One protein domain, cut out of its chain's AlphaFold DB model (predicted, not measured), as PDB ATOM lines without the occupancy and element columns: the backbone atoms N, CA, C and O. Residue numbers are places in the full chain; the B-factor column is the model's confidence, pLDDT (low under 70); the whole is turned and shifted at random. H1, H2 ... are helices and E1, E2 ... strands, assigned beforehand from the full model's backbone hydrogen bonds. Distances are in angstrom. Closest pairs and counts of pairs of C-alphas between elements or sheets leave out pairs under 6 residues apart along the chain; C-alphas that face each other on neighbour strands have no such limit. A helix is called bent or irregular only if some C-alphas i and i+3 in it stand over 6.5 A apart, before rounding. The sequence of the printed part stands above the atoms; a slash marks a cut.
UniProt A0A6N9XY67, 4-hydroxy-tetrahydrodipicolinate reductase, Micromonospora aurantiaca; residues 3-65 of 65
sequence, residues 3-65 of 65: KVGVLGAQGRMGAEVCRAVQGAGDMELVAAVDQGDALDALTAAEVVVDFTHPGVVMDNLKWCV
ATOM      1  N   LYS A   3      41.379  25.310   7.169       98.69
ATOM      2  CA  LYS A   3      40.895  24.219   6.312       98.69
ATOM      3  C   LYS A   3      41.289  22.871   6.896       98.69
ATOM      4  O   LYS A   3      42.470  22.530   6.937       98.69
ATOM      5  N   VAL A   4      40.304  22.098   7.330       98.81
ATOM      6  CA  VAL A   4      40.511  20.825   8.020       98.81
ATOM      7  C   VAL A   4      40.117  19.658   7.119       98.81
ATOM      8  O   VAL A   4      39.016  19.624   6.566       98.81
ATOM      9  N   GLY A   5      41.021  18.691   6.992       98.75
ATOM     10  CA  GLY A   5      40.753  17.367   6.440       98.75
ATOM     11  C   GLY A   5      40.591  16.334   7.555       98.75
ATOM     12  O   GLY A   5      41.255  16.426   8.588       98.75
ATOM     13  N   VAL A   6      39.726  15.340   7.367       98.81
ATOM     14  CA  VAL A   6      39.511  14.258   8.343       98.81
ATOM     15  C   VAL A   6      39.757  12.906   7.689       98.81
ATOM     16  O   VAL A   6      39.153  12.598   6.663       98.81
ATOM     17  N   LEU A   7      40.609  12.093   8.316       98.75
ATOM     18  CA  LEU A   7      40.848  10.694   7.965       98.75
ATOM     19  C   LEU A   7      40.097   9.765   8.925       98.75
ATOM     20  O   LEU A   7      40.135   9.953  10.144       98.75
ATOM     21  N   GLY A   8      39.433   8.748   8.371       98.50
ATOM     22  CA  GLY A   8      38.512   7.885   9.120       98.50
ATOM     23  C   GLY A   8      37.157   8.557   9.353       98.50
ATOM     24  O   GLY A   8      36.546   8.389  10.411       98.50
ATOM     25  N   ALA A   9      36.712   9.372   8.391       98.38
ATOM     26  CA  ALA A   9      35.598  10.301   8.553       98.38
ATOM     27  C   ALA A   9      34.219   9.645   8.776       98.38
ATOM     28  O   ALA A   9      33.348  10.285   9.365       98.38
ATOM     29  N   GLN A  10      33.999   8.392   8.359       97.94
ATOM     30  CA  GLN A  10      32.766   7.636   8.641       97.94
ATOM     31  C   GLN A  10      32.879   6.795   9.925       97.94
ATOM     32  O   GLN A  10      31.899   6.198  10.378       97.94
ATOM     33  N   GLY A  11      34.058   6.760  10.551       97.88
ATOM     34  CA  GLY A  11      34.268   6.150  11.856       97.88
ATOM     35  C   GLY A  11      33.573   6.922  12.982       97.88
ATOM     36  O   GLY A  11      33.260   8.104  12.861       97.88
ATOM     37  N   ARG A  12      33.376   6.265  14.134       97.94
ATOM     38  CA  ARG A  12      32.679   6.861  15.295       97.94
ATOM     39  C   ARG A  12      33.257   8.212  15.717       97.94
ATOM     40  O   ARG A  12      32.500   9.145  15.936       97.94
ATOM     41  N   MET A  13      34.582   8.306  15.837       97.81
ATOM     42  CA  MET A  13      35.240   9.558  16.225       97.81
ATOM     43  C   MET A  13      35.374  10.526  15.047       97.81
ATOM     44  O   MET A  13      35.105  11.708  15.221       97.81
ATOM     45  N   GLY A  14      35.723  10.041  13.849       98.44
ATOM     46  CA  GLY A  14      35.854  10.894  12.662       98.44
ATOM     47  C   GLY A  14      34.557  11.623  12.305       98.44
ATOM     48  O   GLY A  14      34.593  12.814  12.009       98.44
ATOM     49  N   ALA A  15      33.404  10.966  12.451       98.56
ATOM     50  CA  ALA A  15      32.104  11.592  12.225       98.56
ATOM     51  C   ALA A  15      31.823  12.745  13.209       98.56
ATOM     52  O   ALA A  15      31.283  13.776  12.806       98.56
ATOM     53  N   GLU A  16      32.208  12.608  14.484       98.75
ATOM     54  CA  GLU A  16      32.083  13.701  15.458       98.75
ATOM     55  C   GLU A  16      33.068  14.840  15.172       98.75
ATOM     56  O   GLU A  16      32.705  16.004  15.326       98.75
ATOM     57  N   VAL A  17      34.280  14.539  14.689       98.69
ATOM     58  CA  VAL A  17      35.232  15.572  14.245       98.69
ATOM     59  C   VAL A  17      34.659  16.365  13.075       98.69
ATOM     60  O   VAL A  17      34.671  17.592  13.126       98.69
ATOM     61  N   CYS A  18      34.098  15.702  12.061       98.62
ATOM     62  CA  CYS A  18      33.448  16.381  10.937       98.62
ATOM     63  C   CYS A  18      32.357  17.350  11.419       98.62
ATOM     64  O   CYS A  18      32.344  18.510  11.010       98.62
ATOM     65  N   ARG A  19      31.487  16.907  12.339       98.75
ATOM     66  CA  ARG A  19      30.443  17.762  12.930       98.75
ATOM     67  C   ARG A  19      31.025  18.927  13.725       98.75
ATOM     68  O   ARG A  19      30.521  20.039  13.613       98.75
ATOM     69  N   ALA A  20      32.068  18.682  14.518       98.62
ATOM     70  CA  ALA A  20      32.717  19.716  15.317       98.62
ATOM     71  C   ALA A  20      33.359  20.794  14.434       98.62
ATOM     72  O   ALA A  20      33.149  21.977  14.680       98.62
ATOM     73  N   VAL A  21      34.070  20.391  13.376       98.50
ATOM     74  CA  VAL A  21      34.678  21.304  12.397       98.50
ATOM     75  C   VAL A  21      33.602  22.116  11.677       98.50
ATOM     76  O   VAL A  21      33.705  23.333  11.616       98.50
ATOM     77  N   GLN A  22      32.544  21.472  11.175       98.12
ATOM     78  CA  GLN A  22      31.437  22.165  10.497       98.12
ATOM     79  C   GLN A  22      30.658  23.110  11.427       98.12
ATOM     80  O   GLN A  22      30.057  24.074  10.958       98.12
ATOM     81  N   GLY A  23      30.637  22.824  12.732       98.31
ATOM     82  CA  GLY A  23      29.999  23.660  13.748       98.31
ATOM     83  C   GLY A  23      30.874  24.806  14.269       98.31
ATOM     84  O   GLY A  23      30.358  25.693  14.948       98.31
ATOM     85  N   ALA A  24      32.176  24.803  13.976       98.44
ATOM     86  CA  ALA A  24      33.109  25.831  14.414       98.44
ATOM     87  C   ALA A  24      33.146  26.990  13.406       98.44
ATOM     88  O   ALA A  24      33.409  26.804  12.223       98.44
ATOM     89  N   GLY A  25      32.895  28.215  13.874       97.75
ATOM     90  CA  GLY A  25      32.810  29.398  13.005       97.75
ATOM     91  C   GLY A  25      34.142  29.857  12.399       97.75
ATOM     92  O   GLY A  25      34.150  30.753  11.560       97.75
ATOM     93  N   ASP A  26      35.259  29.280  12.832       98.25
ATOM     94  CA  ASP A  26      36.618  29.585  12.388       98.25
ATOM     95  C   ASP A  26      37.277  28.435  11.607       98.25
ATOM     96  O   ASP A  26      38.436  28.571  11.198       98.25
ATOM     97  N   MET A  27      36.550  27.345  11.335       98.69
ATOM     98  CA  MET A  27      37.046  26.164  10.622       98.69
ATOM     99  C   MET A  27      36.152  25.777   9.443       98.69
ATOM    100  O   MET A  27      34.954  26.030   9.427       98.69
ATOM    101  N   GLU A  28      36.744  25.127   8.445       98.56
ATOM    102  CA  GLU A  28      36.047  24.620   7.265       98.56
ATOM    103  C   GLU A  28      36.447  23.164   7.016       98.56
ATOM    104  O   GLU A  28      37.634  22.856   6.900       98.56
ATOM    105  N   LEU A  29      35.466  22.261   6.920       98.50
ATOM    106  CA  LEU A  29      35.710  20.868   6.546       98.50
ATOM    107  C   LEU A  29      35.866  20.782   5.025       98.50
ATOM    108  O   LEU A  29      34.872  20.822   4.302       98.50
ATOM    109  N   VAL A  30      37.102  20.651   4.549       98.56
ATOM    110  CA  VAL A  30      37.413  20.644   3.107       98.56
ATOM    111  C   VAL A  30      37.569  19.243   2.525       98.56
ATOM    112  O   VAL A  30      37.490  19.073   1.312       98.56
ATOM    113  N   ALA A  31      37.772  18.238   3.378       98.38
ATOM    114  CA  ALA A  31      37.913  16.849   2.971       98.38
ATOM    115  C   ALA A  31      37.492  15.900   4.099       98.38
ATOM    116  O   ALA A  31      37.865  16.079   5.258       98.38
ATOM    117  N   ALA A  32      36.739  14.866   3.741       98.44
ATOM    118  CA  ALA A  32      36.342  13.776   4.620       98.44
ATOM    119  C   ALA A  32      36.656  12.470   3.887       98.44
ATOM    120  O   ALA A  32      35.994  12.144   2.909       98.44
ATOM    121  N   VAL A  33      37.709  11.785   4.325       98.44
ATOM    122  CA  VAL A  33      38.312  10.638   3.638       98.44
ATOM    123  C   VAL A  33      38.195   9.407   4.530       98.44
ATOM    124  O   VAL A  33      38.465   9.465   5.736       98.44
ATOM    125  N   ASP A  34      37.795   8.282   3.949       98.25
ATOM    126  CA  ASP A  34      37.734   6.991   4.627       98.25
ATOM    127  C   ASP A  34      38.346   5.864   3.779       98.25
ATOM    128  O   ASP A  34      39.006   6.080   2.762       98.25
ATOM    129  N   GLN A  35      38.187   4.626   4.236       95.25
ATOM    130  CA  GLN A  35      38.723   3.440   3.603       95.25
ATOM    131  C   GLN A  35      38.258   3.315   2.145       95.25
ATOM    132  O   GLN A  35      37.075   3.139   1.862       95.25
ATOM    133  N   GLY A  36      39.229   3.310   1.230       94.88
ATOM    134  CA  GLY A  36      38.999   3.191  -0.211       94.88
ATOM    135  C   GLY A  36      39.012   4.528  -0.952       94.88
ATOM    136  O   GLY A  36      39.132   4.524  -2.176       94.88
ATOM    137  N   ASP A  37      38.962   5.646  -0.231       97.44
ATOM    138  CA  ASP A  37      39.096   6.975  -0.814       97.44
ATOM    139  C   ASP A  37      40.570   7.317  -1.086       97.44
ATOM    140  O   ASP A  37      41.490   6.844  -0.412       97.44
ATOM    141  N   ALA A  38      40.806   8.164  -2.088       97.00
ATOM    142  CA  ALA A  38      42.143   8.656  -2.401       97.00
ATOM    143  C   ALA A  38      42.559   9.780  -1.439       97.00
ATOM    144  O   ALA A  38      41.815  10.744  -1.245       97.00
ATOM    145  N   LEU A  39      43.787   9.703  -0.907       97.62
ATOM    146  CA  LEU A  39      44.341  10.735  -0.019       97.62
ATOM    147  C   LEU A  39      44.468  12.106  -0.703       97.62
ATOM    148  O   LEU A  39      44.384  13.122  -0.024       97.62
ATOM    149  N   ASP A  40      44.563  12.157  -2.035       97.38
ATOM    150  CA  ASP A  40      44.629  13.397  -2.825       97.38
ATOM    151  C   ASP A  40      43.457  14.360  -2.561       97.38
ATOM    152  O   ASP A  40      43.590  15.571  -2.755       97.38
ATOM    153  N   ALA A  41      42.323  13.862  -2.056       95.81
ATOM    154  CA  ALA A  41      41.219  14.702  -1.600       95.81
ATOM    155  C   ALA A  41      41.620  15.670  -0.465       95.81
ATOM    156  O   ALA A  41      41.019  16.732  -0.327       95.81
ATOM    157  N   LEU A  42      42.655  15.349   0.320       97.62
ATOM    158  CA  LEU A  42      43.172  16.173   1.420       97.62
ATOM    159  C   LEU A  42      44.084  17.316   0.948       97.62
ATOM    160  O   LEU A  42      44.497  18.123   1.771       97.62
ATOM    161  N   THR A  43      44.395  17.434  -0.347       97.75
ATOM    162  CA  THR A  43      45.304  18.479  -0.875       97.75
ATOM    163  C   THR A  43      44.832  19.912  -0.615       97.75
ATOM    164  O   THR A  43      45.641  20.838  -0.605       97.75
ATOM    165  N   ALA A  44      43.532  20.111  -0.391       96.19
ATOM    166  CA  ALA A  44      42.961  21.404  -0.022       96.19
ATOM    167  C   ALA A  44      43.035  21.706   1.490       96.19
ATOM    168  O   ALA A  44      42.716  22.829   1.886       96.19
ATOM    169  N   ALA A  45      43.403  20.727   2.327       98.44
ATOM    170  CA  ALA A  45      43.481  20.870   3.778       98.44
ATOM    171  C   ALA A  45      44.802  21.515   4.217       98.44
ATOM    172  O   ALA A  45      45.872  21.202   3.707       98.44
ATOM    173  N   GLU A  46      44.715  22.401   5.207       98.50
ATOM    174  CA  GLU A  46      45.868  22.992   5.897       98.50
ATOM    175  C   GLU A  46      46.289  22.135   7.097       98.50
ATOM    176  O   GLU A  46      47.461  22.101   7.467       98.50
ATOM    177  N   VAL A  47      45.324  21.444   7.712       98.38
ATOM    178  CA  VAL A  47      45.526  20.541   8.849       98.38
ATOM    179  C   VAL A  47      44.695  19.281   8.639       98.38
ATOM    180  O   VAL A  47      43.550  19.353   8.189       98.38
ATOM    181  N   VAL A  48      45.247  18.125   9.011       98.56
ATOM    182  CA  VAL A  48      44.542  16.839   8.986       98.56
ATOM    183  C   VAL A  48      44.328  16.327  10.406       98.56
ATOM    184  O   VAL A  48      45.251  16.326  11.222       98.56
ATOM    185  N   VAL A  49      43.112  15.868  10.700       98.56
ATOM    186  CA  VAL A  49      42.790  15.114  11.914       98.56
ATOM    187  C   VAL A  49      42.674  13.635  11.551       98.56
ATOM    188  O   VAL A  49      41.809  13.253  10.762       98.56
ATOM    189  N   ASP A  50      43.536  12.802  12.133       98.50
ATOM    190  CA  ASP A  50      43.580  11.363  11.868       98.50
ATOM    191  C   ASP A  50      42.973  10.571  13.035       98.50
ATOM    192  O   ASP A  50      43.559  10.465  14.115       98.50
ATOM    193  N   PHE A  51      41.783  10.008  12.804       98.31
ATOM    194  CA  PHE A  51      41.148   9.028  13.687       98.31
ATOM    195  C   PHE A  51      41.006   7.677  12.979       98.31
ATOM    196  O   PHE A  51      39.910   7.132  12.839       98.31
ATOM    197  N   THR A  52      42.133   7.123  12.535       98.25
ATOM    198  CA  THR A  52      42.191   5.821  11.861       98.25
ATOM    199  C   THR A  52      42.758   4.709  12.753       98.25
ATOM    200  O   THR A  52      42.859   4.826  13.977       98.25
ATOM    201  N   HIS A  53      43.066   3.560  12.145       97.81
ATOM    202  CA  HIS A  53      43.629   2.398  12.820       97.81
ATOM    203  C   HIS A  53      45.170   2.470  12.851       97.81
ATOM    204  O   HIS A  53      45.778   2.883  11.858       97.81
ATOM    205  N   PRO A  54      45.844   1.948  13.899       97.94
ATOM    206  CA  PRO A  54      47.310   1.876  13.958       97.94
ATOM    207  C   PRO A  54      47.983   1.205  12.749       97.94
ATOM    208  O   PRO A  54      49.148   1.455  12.464       97.94
ATOM    209  N   GLY A  55      47.245   0.352  12.036       97.81
ATOM    210  CA  GLY A  55      47.719  -0.339  10.835       97.81
ATOM    211  C   GLY A  55      47.847   0.540   9.586       97.81
ATOM    212  O   GLY A  55      48.449   0.083   8.626       97.81
ATOM    213  N   VAL A  56      47.291   1.759   9.583       97.25
ATOM    214  CA  VAL A  56      47.334   2.680   8.428       97.25
ATOM    215  C   VAL A  56      47.829   4.086   8.783       97.25
ATOM    216  O   VAL A  56      48.338   4.785   7.913       97.25
ATOM    217  N   VAL A  57      47.765   4.483  10.062       97.88
ATOM    218  CA  VAL A  57      48.126   5.841  10.521       97.88
ATOM    219  C   VAL A  57      49.529   6.280  10.085       97.88
ATOM    220  O   VAL A  57      49.741   7.436   9.735       97.88
ATOM    221  N   MET A  58      50.503   5.367  10.050       98.25
ATOM    222  CA  MET A  58      51.869   5.728   9.661       98.25
ATOM    223  C   MET A  58      51.988   6.079   8.177       98.25
ATOM    224  O   MET A  58      52.831   6.898   7.826       98.25
ATOM    225  N   ASP A  59      51.170   5.484   7.311       97.69
ATOM    226  CA  ASP A  59      51.175   5.807   5.883       97.69
ATOM    227  C   ASP A  59      50.412   7.106   5.610       97.69
ATOM    228  O   ASP A  59      50.883   7.933   4.832       97.69
ATOM    229  N   ASN A  60      49.324   7.355   6.345       98.00
ATOM    230  CA  ASN A  60      48.630   8.644   6.339       98.00
ATOM    231  C   ASN A  60      49.559   9.795   6.754       98.00
ATOM    232  O   ASN A  60      49.624  10.822   6.081       98.00
ATOM    233  N   LEU A  61      50.313   9.611   7.845       98.00
ATOM    234  CA  LEU A  61      51.259  10.612   8.337       98.00
ATOM    235  C   LEU A  61      52.365  10.893   7.322       98.00
ATOM    236  O   LEU A  61      52.667  12.058   7.095       98.00
ATOM    237  N   LYS A  62      52.934   9.859   6.686       98.12
ATOM    238  CA  LYS A  62      53.934  10.031   5.616       98.12
ATOM    239  C   LYS A  62      53.391  10.812   4.424       98.12
ATOM    240  O   LYS A  62      54.168  11.486   3.769       98.12
ATOM    241  N   TRP A  63      52.102  10.683   4.111       97.75
ATOM    242  CA  TRP A  63      51.483  11.460   3.037       97.75
ATOM    243  C   TRP A  63      51.331  12.940   3.420       97.75
ATOM    244  O   TRP A  63      51.448  13.809   2.565       97.75
ATOM    245  N   CYS A  64      51.097  13.232   4.704       97.25
ATOM    246  CA  CYS A  64      50.896  14.597   5.193       97.25
ATOM    247  C   CYS A  64      52.189  15.429   5.327       97.25
ATOM    248  O   CYS A  64      52.077  16.651   5.435       97.25
ATOM    249  N   VAL A  65      53.379  14.806   5.396       94.44
ATOM    250  CA  VAL A  65      54.665  15.474   5.714       94.44
ATOM    251  C   VAL A  65      55.679  15.469   4.578       94.44
ATOM    252  O   VAL A  65      55.718  14.492   3.803       94.44
TER     253      VAL A  65
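Overview. This is residues 3 to 65 of the 65 residues of the protein "4-hydroxy-tetrahydrodipicolinate reductase" of Micromonospora aurantiaca (UniProt A0A6N9XY67). A small parallel sheet of three strands forms the middle of the domain, with the long helix H1 packed over one face and the short helix H2 over the other. A third helix, H3, packs on the edge strand E3 and forms one end of the longest axis. The printed part has 63 residues, with three named strands and three named helices in the order E1 H1 E2 H2 E3 H3; the sheet runs E2 E1 E3, all parallel, and the class is mixed, helices and strands. The whole is compact, with a radius of gyration of the C-alphas of 10.8 A, and spans 32 by 23 by 16 A.

Arrangement. The inner strand is E1, residues 3 to 7; its neighbours are the edge strands E2, residues 27 to 33, and E3, residues 47 to 50. E2 and E1 are parallel at 29 degrees, with N 4 and O 28 within hydrogen-bond range at 2.8 A. E1 and E3 are parallel at 20 degrees, with N 5 and O 47 at 2.9 A. H1, residues 12 to 23, is on the sheet at a height over the sheet of 8.8 A. It lies over E1 and only just not over E2 and E3, with 8 of its 12 C-alphas falling on E1 and 2 on each of the others. It runs along the strands, at 9 degrees to E1 on the local plane; its closest C-alphas to E2 are those of Val 21 and Met 27, 5.7 A apart. H2, residues 39 to 44, is on the opposite face at a height over the sheet of 7.9 A, only just over E2 and E1, with 3 of its 6 C-alphas falling on each. Its closest C-alphas to E2 are those of Leu 42 and Ala 31, 5.5 A apart. H2 is irregular: C-alphas 41 and 44 are 7.1 A apart. There are three layers, helices on both faces of a sheet. E1, H1, E2 is a strand-helix-strand unit, two parallel neighbour strands with a helix between them in the chain; E2, H2, E3 is a split one, with E1 between its strands. Both crossovers are right-handed. H3, residues 57 to 64, is on the sheet too; its closest C-alphas to E3 are those of Val 57 and Asp 50, 7.3 A apart. H2 and H3 are close but not clearly touching, with Leu 39 and Trp 63 the closest at 7.8 A between C-alphas. H1 is apart from H2 and H3. Every O i to N i+4 pair is within range in H3, 7 of 8 in H1, and 0 of 2 in H2, where 2 of 3 O i to N i+3 pairs are.

Along the chain. E1 begins at C-alpha 3, (40.895, 24.219, 6.312). H1 and E2 are each 17.1 A from first to last C-alpha, E1 13.6 A, H2 10.8 A, H3 10.6 A and E3 9.9 A. H3 ends at C-alpha 64, (50.896, 14.597, 5.193).

Size, cuts and confidence. The C-alphas of Gly 25 and Gly 55 are the two farthest apart, 33.3 A. The printed part has no cut and no long link; the link from E3 to H3 is short and the other four are tight. No printed residue is under 70 in pLDDT, and the mean of the printed part is 98.0.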